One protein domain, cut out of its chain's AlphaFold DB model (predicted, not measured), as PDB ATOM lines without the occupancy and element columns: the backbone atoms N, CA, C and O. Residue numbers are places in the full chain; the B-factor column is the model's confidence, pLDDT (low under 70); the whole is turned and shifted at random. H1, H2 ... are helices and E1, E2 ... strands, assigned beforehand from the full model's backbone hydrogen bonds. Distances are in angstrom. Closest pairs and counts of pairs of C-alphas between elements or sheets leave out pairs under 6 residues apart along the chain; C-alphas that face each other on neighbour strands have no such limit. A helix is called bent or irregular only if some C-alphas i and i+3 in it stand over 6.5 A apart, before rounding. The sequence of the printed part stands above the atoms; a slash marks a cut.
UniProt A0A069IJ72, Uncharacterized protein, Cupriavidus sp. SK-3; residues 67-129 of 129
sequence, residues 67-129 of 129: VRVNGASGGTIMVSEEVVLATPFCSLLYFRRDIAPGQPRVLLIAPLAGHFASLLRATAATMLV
ATOM      1  N   VAL A  67      43.793 -22.903  21.104       88.50
ATOM      2  CA  VAL A  67      43.028 -24.013  21.673       88.50
ATOM      3  C   VAL A  67      41.628 -24.011  21.063       88.50
ATOM      4  O   VAL A  67      41.041 -22.955  20.822       88.50
ATOM      5  N   ARG A  68      41.100 -25.200  20.763       84.25
ATOM      6  CA  ARG A  68      39.768 -25.371  20.177       84.25
ATOM      7  C   ARG A  68      38.762 -25.660  21.284       84.25
ATOM      8  O   ARG A  68      38.882 -26.680  21.957       84.25
ATOM      9  N   VAL A  69      37.771 -24.787  21.446       78.56
ATOM     10  CA  VAL A  69      36.700 -24.979  22.433       78.56
ATOM     11  C   VAL A  69      35.570 -25.795  21.815       78.56
ATOM     12  O   VAL A  69      35.057 -25.457  20.747       78.56
ATOM     13  N   ASN A  70      35.172 -26.873  22.489       66.69
ATOM     14  CA  ASN A  70      34.046 -27.709  22.077       66.69
ATOM     15  C   ASN A  70      32.755 -27.186  22.737       66.69
ATOM     16  O   ASN A  70      32.658 -27.176  23.961       66.69
ATOM     17  N   GLY A  71      31.762 -26.743  21.954       65.38
ATOM     18  CA  GLY A  71      30.479 -26.236  22.474       65.38
ATOM     19  C   GLY A  71      29.704 -25.352  21.484       65.38
ATOM     20  O   GLY A  71      30.141 -25.153  20.354       65.38
ATOM     21  N   ALA A  72      28.559 -24.801  21.915       54.66
ATOM     22  CA  ALA A  72      27.658 -23.967  21.094       54.66
ATOM     23  C   ALA A  72      28.302 -22.666  20.560       54.66
ATOM     24  O   ALA A  72      27.813 -22.075  19.604       54.66
ATOM     25  N   SER A  73      29.422 -22.250  21.156       57.41
ATOM     26  CA  SER A  73      30.260 -21.105  20.765       57.41
ATOM     27  C   SER A  73      31.565 -21.550  20.084       57.41
ATOM     28  O   SER A  73      32.573 -20.855  20.177       57.41
ATOM     29  N   GLY A  74      31.579 -22.752  19.496       61.72
ATOM     30  CA  GLY A  74      32.779 -23.454  19.043       61.72
ATOM     31  C   GLY A  74      33.653 -22.614  18.117       61.72
ATOM     32  O   GLY A  74      33.298 -22.348  16.970       61.72
ATOM     33  N   GLY A  75      34.817 -22.226  18.627       76.00
ATOM     34  CA  GLY A  75      35.794 -21.405  17.932       76.00
ATOM     35  C   GLY A  75      37.209 -21.740  18.384       76.00
ATOM     36  O   GLY A  75      37.431 -22.367  19.424       76.00
ATOM     37  N   THR A  76      38.174 -21.337  17.565       84.06
ATOM     38  CA  THR A  76      39.590 -21.365  17.927       84.06
ATOM     39  C   THR A  76      39.900 -20.100  18.715       84.06
ATOM     40  O   THR A  76      39.701 -19.001  18.202       84.06
ATOM     41  N   ILE A  77      40.382 -20.250  19.947       85.81
ATOM     42  CA  ILE A  77      40.790 -19.126  20.792       85.81
ATOM     43  C   ILE A  77      42.312 -19.038  20.779       85.81
ATOM     44  O   ILE A  77      43.000 -20.035  21.009       85.81
ATOM     45  N   MET A  78      42.826 -17.840  20.511       89.69
ATOM     46  CA  MET A  78      44.257 -17.558  20.575       89.69
ATOM     47  C   MET A  78      44.711 -17.470  22.030       89.69
ATOM     48  O   MET A  78      44.024 -16.893  22.876       89.69
ATOM     49  N   VAL A  79      45.878 -18.044  22.311       91.25
ATOM     50  CA  VAL A  79      46.481 -18.063  23.643       91.25
ATOM     51  C   VAL A  79      47.844 -17.383  23.580       91.25
ATOM     52  O   VAL A  79      48.663 -17.702  22.717       91.25
ATOM     53  N   SER A  80      48.099 -16.457  24.504       91.81
ATOM     54  CA  SER A  80      49.409 -15.838  24.704       91.81
ATOM     55  C   SER A  80      50.011 -16.270  26.043       91.81
ATOM     56  O   SER A  80      49.347 -16.230  27.079       91.81
ATOM     57  N   GLU A  81      51.276 -16.697  26.020       92.81
ATOM     58  CA  GLU A  81      52.064 -17.016  27.218       92.81
ATOM     59  C   GLU A  81      52.750 -15.734  27.715       92.81
ATOM     60  O   GLU A  81      53.554 -15.140  26.999       92.81
ATOM     61  N   GLU A  82      52.434 -15.308  28.937       93.62
ATOM     62  CA  GLU A  82      53.029 -14.135  29.583       93.62
ATOM     63  C   GLU A  82      53.701 -14.540  30.905       93.62
ATOM     64  O   GLU A  82      53.124 -15.270  31.715       93.62
ATOM     65  N   VAL A  83      54.925 -14.062  31.155       94.19
ATOM     66  CA  VAL A  83      55.609 -14.257  32.445       94.19
ATOM     67  C   VAL A  83      55.168 -13.153  33.400       94.19
ATOM     68  O   VAL A  83      55.547 -11.998  33.228       94.19
ATOM     69  N   VAL A  84      54.381 -13.500  34.419       95.56
ATOM     70  CA  VAL A  84      53.847 -12.527  35.392       95.56
ATOM     71  C   VAL A  84      54.818 -12.289  36.542       95.56
ATOM     72  O   VAL A  84      54.932 -11.179  37.053       95.56
ATOM     73  N   LEU A  85      55.524 -13.338  36.960       95.19
ATOM     74  CA  LEU A  85      56.531 -13.267  38.012       95.19
ATOM     75  C   LEU A  85      57.653 -14.247  37.691       95.19
ATOM     76  O   LEU A  85      57.397 -15.393  37.326       95.19
ATOM     77  N   ALA A  86      58.895 -13.817  37.873       94.06
ATOM     78  CA  ALA A  86      60.062 -14.675  37.762       94.06
ATOM     79  C   ALA A  86      60.843 -14.646  39.073       94.06
ATOM     80  O   ALA A  86      61.123 -13.583  39.624       94.06
ATOM     81  N   THR A  87      61.196 -15.826  39.566       91.81
ATOM     82  CA  THR A  87      62.100 -16.018  40.701       91.81
ATOM     83  C   THR A  87      63.265 -16.905  40.260       91.81
ATOM     84  O   THR A  87      63.161 -17.570  39.227       91.81
ATOM     85  N   PRO A  88      64.355 -16.989  41.043       89.19
ATOM     86  CA  PRO A  88      65.443 -17.924  40.756       89.19
ATOM     87  C   PRO A  88      65.026 -19.406  40.726       89.19
ATOM     88  O   PRO A  88      65.760 -20.226  40.187       89.19
ATOM     89  N   PHE A  89      63.870 -19.762  41.305       83.62
ATOM     90  CA  PHE A  89      63.407 -21.150  41.419       83.62
ATOM     91  C   PHE A  89      62.314 -21.508  40.412       83.62
ATOM     92  O   PHE A  89      62.262 -22.632  39.918       83.62
ATOM     93  N   CYS A  90      61.411 -20.572  40.124       87.44
ATOM     94  CA  CYS A  90      60.293 -20.795  39.217       87.44
ATOM     95  C   CYS A  90      59.791 -19.494  38.582       87.44
ATOM     96  O   CYS A  90      60.017 -18.390  39.087       87.44
ATOM     97  N   SER A  91      59.059 -19.644  37.481       91.44
ATOM     98  CA  SER A  91      58.328 -18.560  36.830       91.44
ATOM     99  C   SER A  91      56.830 -18.839  36.900       91.44
ATOM    100  O   SER A  91      56.390 -19.952  36.613       91.44
ATOM    101  N   LEU A  92      56.051 -17.823  37.259       93.62
ATOM    102  CA  LEU A  92      54.599 -17.831  37.156       93.62
ATOM    103  C   LEU A  92      54.207 -17.412  35.739       93.62
ATOM    104  O   LEU A  92      54.462 -16.278  35.327       93.62
ATOM    105  N   LEU A  93      53.577 -18.332  35.015       93.75
ATOM    106  CA  LEU A  93      53.109 -18.116  33.651       93.75
ATOM    107  C   LEU A  93      51.602 -17.905  33.639       93.75
ATOM    108  O   LEU A  93      50.856 -18.662  34.263       93.75
ATOM    109  N   TYR A  94      51.166 -16.897  32.897       93.38
ATOM    110  CA  TYR A  94      49.767 -16.632  32.624       93.38
ATOM    111  C   TYR A  94      49.467 -16.930  31.160       93.38
ATOM    112  O   TYR A  94      50.023 -16.312  30.254       93.38
ATOM    113  N   PHE A  95      48.584 -17.900  30.940       92.88
ATOM    114  CA  PHE A  95      48.040 -18.211  29.624       92.88
ATOM    115  C   PHE A  95      46.808 -17.342  29.400       92.88
ATOM    116  O   PHE A  95      45.696 -17.677  29.818       92.88
ATOM    117  N   ARG A  96      47.029 -16.182  28.789       89.50
ATOM    118  CA  ARG A  96      45.974 -15.225  28.481       89.50
ATOM    119  C   ARG A  96      45.240 -15.659  27.218       89.50
ATOM    120  O   ARG A  96      45.847 -16.107  26.252       89.50
ATOM    121  N   ARG A  97      43.921 -15.506  27.236       84.62
ATOM    122  CA  ARG A  97      43.021 -15.778  26.113       84.62
ATOM    123  C   ARG A  97      41.813 -14.854  26.188       84.62
ATOM    124  O   ARG A  97      41.434 -14.441  27.287       84.62
ATOM    125  N   ASP A  98      41.204 -14.564  25.046       72.00
ATOM    126  CA  ASP A  98      39.972 -13.781  24.997       72.00
ATOM    127  C   ASP A  98      38.812 -14.638  25.526       72.00
ATOM    128  O   ASP A  98      38.588 -15.771  25.100       72.00
ATOM    129  N   ILE A  99      38.159 -14.136  26.570       63.75
ATOM    130  CA  ILE A  99      37.346 -14.914  27.508       63.75
ATOM    131  C   ILE A  99      36.109 -15.500  26.811       63.75
ATOM    132  O   ILE A  99      35.218 -14.760  26.401       63.75
ATOM    133  N   ALA A 100      35.992 -16.833  26.783       60.00
ATOM    134  CA  ALA A 100      34.690 -17.483  26.674       60.00
ATOM    135  C   ALA A 100      33.973 -17.347  28.037       60.00
ATOM    136  O   ALA A 100      34.550 -17.728  29.063       60.00
ATOM    137  N   PRO A 101      32.758 -16.772  28.101       60.78
ATOM    138  CA  PRO A 101      32.059 -16.571  29.366       60.78
ATOM    139  C   PRO A 101      31.804 -17.918  30.065       60.78
ATOM    140  O   PRO A 101      31.224 -18.823  29.474       60.78
ATOM    141  N   GLY A 102      32.232 -18.042  31.329       70.31
ATOM    142  CA  GLY A 102      31.865 -19.162  32.211       70.31
ATOM    143  C   GLY A 102      32.990 -20.091  32.685       70.31
ATOM    144  O   GLY A 102      32.714 -20.964  33.504       70.31
ATOM    145  N   GLN A 103      34.243 -19.925  32.245       75.81
ATOM    146  CA  GLN A 103      35.342 -20.774  32.732       75.81
ATOM    147  C   GLN A 103      36.038 -20.195  33.979       75.81
ATOM    148  O   GLN A 103      36.406 -19.015  33.983       75.81
ATOM    149  N   PRO A 104      36.247 -21.002  35.039       83.56
ATOM    150  CA  PRO A 104      36.934 -20.553  36.244       83.56
ATOM    151  C   PRO A 104      38.426 -20.313  35.983       83.56
ATOM    152  O   PRO A 104      39.042 -20.929  35.113       83.56
ATOM    153  N   ARG A 105      39.036 -19.427  36.777       86.56
ATOM    154  CA  ARG A 105      40.493 -19.250  36.778       86.56
ATOM    155  C   ARG A 105      41.136 -20.439  37.491       86.56
ATOM    156  O   ARG A 105      40.786 -20.721  38.633       86.56
ATOM    157  N   VAL A 106      42.084 -21.101  36.832       90.31
ATOM    158  CA  VAL A 106      42.810 -22.258  37.374       90.31
ATOM    159  C   VAL A 106      44.276 -21.892  37.585       90.31
ATOM    160  O   VAL A 106      44.899 -21.281  36.719       90.31
ATOM    161  N   LEU A 107      44.829 -22.283  38.736       92.56
ATOM    162  CA  LEU A 107      46.261 -22.230  39.023       92.56
ATOM    163  C   LEU A 107      46.817 -23.656  38.989       92.56
ATOM    164  O   LEU A 107      46.459 -24.481  39.827       92.56
ATOM    165  N   LEU A 108      47.697 -23.937  38.029       91.12
ATOM    166  CA  LEU A 108      48.387 -25.220  37.913       91.12
ATOM    167  C   LEU A 108      49.789 -25.107  38.517       91.12
ATOM    168  O   LEU A 108      50.605 -24.311  38.056       91.12
ATOM    169  N   ILE A 109      50.080 -25.930  39.524       90.62
ATOM    170  CA  ILE A 109      51.409 -26.033  40.132       90.62
ATOM    171  C   ILE A 109      52.060 -27.311  39.606       90.62
ATOM    172  O   ILE A 109      51.595 -28.413  39.893       90.62
ATOM    173  N   ALA A 110      53.125 -27.168  38.818       87.06
ATOM    174  CA  ALA A 110      53.882 -28.321  38.352       87.06
ATOM    175  C   ALA A 110      54.630 -28.967  39.535       87.06
ATOM    176  O   ALA A 110      55.259 -28.244  40.313       87.06
ATOM    177  N   PRO A 111      54.580 -30.301  39.695       81.75
ATOM    178  CA  PRO A 111      55.349 -30.979  40.730       81.75
ATOM    179  C   PRO A 111      56.853 -30.801  40.483       81.75
ATOM    180  O   PRO A 111      57.276 -30.545  39.354       81.75
ATOM    181  N   LEU A 112      57.666 -31.009  41.525       67.44
ATOM    182  CA  LEU A 112      59.128 -31.152  41.437       67.44
ATOM    183  C   LEU A 112      59.504 -32.459  40.711       67.44
ATOM    184  O   LEU A 112      60.199 -33.320  41.240       67.44
ATOM    185  N   ALA A 113      59.019 -32.651  39.491       53.56
ATOM    186  CA  ALA A 113      59.639 -33.570  38.564       53.56
ATOM    187  C   ALA A 113      60.895 -32.849  38.078       53.56
ATOM    188  O   ALA A 113      60.792 -31.726  37.599       53.56
ATOM    189  N   GLY A 114      62.085 -33.442  38.184       61.56
ATOM    190  CA  GLY A 114      63.344 -32.842  37.698       61.56
ATOM    191  C   GLY A 114      63.397 -32.569  36.180       61.56
ATOM    192  O   GLY A 114      64.473 -32.414  35.622       61.56
ATOM    193  N   HIS A 115      62.245 -32.566  35.513       72.50
ATOM    194  CA  HIS A 115      61.990 -32.331  34.108       72.50
ATOM    195  C   HIS A 115      60.937 -31.215  34.049       72.50
ATOM    196  O   HIS A 115      59.932 -31.260  34.747       72.50
ATOM    197  N   PHE A 116      61.189 -30.174  33.271       83.81
ATOM    198  CA  PHE A 116      60.474 -28.897  33.313       83.81
ATOM    199  C   PHE A 116      58.931 -28.953  33.356       83.81
ATOM    200  O   PHE A 116      58.302 -29.835  32.771       83.81
ATOM    201  N   ALA A 117      58.307 -27.905  33.916       88.19
ATOM    202  CA  ALA A 117      56.847 -27.724  33.955       88.19
ATOM    203  C   ALA A 117      56.148 -27.857  32.583       88.19
ATOM    204  O   ALA A 117      54.963 -28.176  32.523       88.19
ATOM    205  N   SER A 118      56.881 -27.665  31.479       88.50
ATOM    206  CA  SER A 118      56.403 -27.854  30.105       88.50
ATOM    207  C   SER A 118      55.967 -29.289  29.781       88.50
ATOM    208  O   SER A 118      55.288 -29.488  28.780       88.50
ATOM    209  N   LEU A 119      56.300 -30.293  30.601       87.44
ATOM    210  CA  LEU A 119      55.733 -31.643  30.457       87.44
ATOM    211  C   LEU A 119      54.219 -31.673  30.687       87.44
ATOM    212  O   LEU A 119      53.514 -32.466  30.068       87.44
ATOM    213  N   LEU A 120      53.696 -30.756  31.505       89.94
ATOM    214  CA  LEU A 120      52.259 -30.579  31.696       89.94
ATOM    215  C   LEU A 120      51.611 -29.784  30.558       89.94
ATOM    216  O   LEU A 120      50.492 -29.309  30.716       89.94
ATOM    217  N   ARG A 121      52.273 -29.626  29.402       90.69
ATOM    218  CA  ARG A 121      51.715 -28.916  28.244       90.69
ATOM    219  C   ARG A 121      50.338 -29.442  27.857       90.69
ATOM    220  O   ARG A 121      49.430 -28.641  27.673       90.69
ATOM    221  N   ALA A 122      50.174 -30.761  27.764       89.38
ATOM    222  CA  ALA A 122      48.882 -31.360  27.434       89.38
ATOM    223  C   ALA A 122      47.822 -31.031  28.499       89.38
ATOM    224  O   ALA A 122      46.712 -30.634  28.165       89.38
ATOM    225  N   THR A 123      48.182 -31.109  29.782       91.56
ATOM    226  CA  THR A 123      47.293 -30.764  30.901       91.56
ATOM    227  C   THR A 123      46.896 -29.288  30.886       91.56
ATOM    228  O   THR A 123      45.717 -28.970  31.020       91.56
ATOM    229  N   ALA A 124      47.859 -28.388  30.684       91.31
ATOM    230  CA  ALA A 124      47.624 -26.954  30.575       91.31
ATOM    231  C   ALA A 124      46.716 -26.628  29.379       91.31
ATOM    232  O   ALA A 124      45.783 -25.847  29.528       91.31
ATOM    233  N   ALA A 125      46.929 -27.274  28.226       90.00
ATOM    234  CA  ALA A 125      46.072 -27.115  27.053       90.00
ATOM    235  C   ALA A 125      44.624 -27.545  27.334       90.00
ATOM    236  O   ALA A 125      43.702 -26.820  26.976       90.00
ATOM    237  N   THR A 126      44.412 -28.666  28.030       88.94
ATOM    238  CA  THR A 126      43.068 -29.130  28.411       88.94
ATOM    239  C   THR A 126      42.356 -28.166  29.359       88.94
ATOM    240  O   THR A 126      41.149 -28.003  29.257       88.94
ATOM    241  N   MET A 127      43.081 -27.500  30.262       88.12
ATOM    242  CA  MET A 127      42.503 -26.507  31.184       88.12
ATOM    243  C   MET A 127      42.146 -25.169  30.509       88.12
ATOM    244  O   MET A 127      41.512 -24.321  31.136       88.12
ATOM    245  N   LEU A 128      42.583 -24.957  29.264       86.50
ATOM    246  CA  LEU A 128      42.272 -23.767  28.462       86.50
ATOM    247  C   LEU A 128      41.041 -23.948  27.557       86.50
ATOM    248  O   LEU A 128      40.565 -22.949  27.003       86.50
ATOM    249  N   VAL A 129      40.568 -25.191  27.392       80.31
ATOM    250  CA  VAL A 129      39.349 -25.572  26.654       80.31
ATOM    251  C   VAL A 129      38.131 -25.357  27.530       80.31
ATOM    252  O   VAL A 129      37.157 -24.791  26.988       80.31
TER     253      VAL A 129
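Overview. This is residues 67 to 129 of the 129 residues of an uncharacterized protein of Cupriavidus sp. SK-3 (UniProt A0A069IJ72). The model is a rod built lengthwise from a long hairpin of two strands, E1 and E2, a long stretch of loop, residues 98 to 116, and one helix, H1, which folds back along the rod from the far end of that loop. Residues 67 to 75 make a turn at one end of the rod, where residues 67 to 68 pair antiparallel with residues 76 to 77 of E1. The printed part has 63 residues with two named strands and one named helix, in the order E1, E2, H1; E1 and E2 form an antiparallel sheet of order E1 - E2. The class is mixed, helices and strands, but with 29 of the 63 residues in named elements, under half. The whole is only just loose, close to compact, with a radius of gyration of the C-alphas of 13.2 A, and it spans 42 by 20 by 17 A.

Along the chain. Start at C-alpha 67, at (43.028, -24.013, 21.673), and go on to C-alpha 76 at (39.590, -21.365, 17.927). There the strand E1, residues 76 to 86, begins, and it runs 29.3 A to C-alpha 86. Next find the strand E2, residues 91 to 97, which runs 18.9 A. Then go to C-alpha 117 at (56.847, -27.724, 33.955), where the helix H1, residues 117 to 127, begins; it runs 14.7 A to C-alpha 127 at (42.503, -26.507, 31.184). H1 is irregular, with C-alphas 119 and 122 7.5 A apart.

Arrangement. Look first at E1 and E2, a hairpin of antiparallel neighbour strands whose N-to-C directions stand at 155 degrees. Their C-alphas 81 and 95 face each other at 4.8 A, and C-alphas 86 and 91 at 4.4 A. Check N 82 and O 94, at 2.9 A, and N 94 and O 82, at 2.8 A, both within hydrogen-bond range. H1 is apart from E1. In the backbone of H1, 4 of 7 O i to N i+4 pairs and 7 of 8 O i to N i+3 pairs are within hydrogen-bond range.

Size, cuts and confidence. The C-alphas farthest apart are those of Ala 72 and Pro 88, 43.0 A, while the first and last printed C-alphas, of Val 67 and Val 129, are 6.4 A apart. The printed part has no cut and ends at the chain's last residue. The link from E1 to E2 is tight, with 4 residues; the link from E2 to H1 is long, with 19. The mean pLDDT of the printed part is 83.0, and you will find values under 70 at residues 70 to 74, 99 to 101 and 112 to 114.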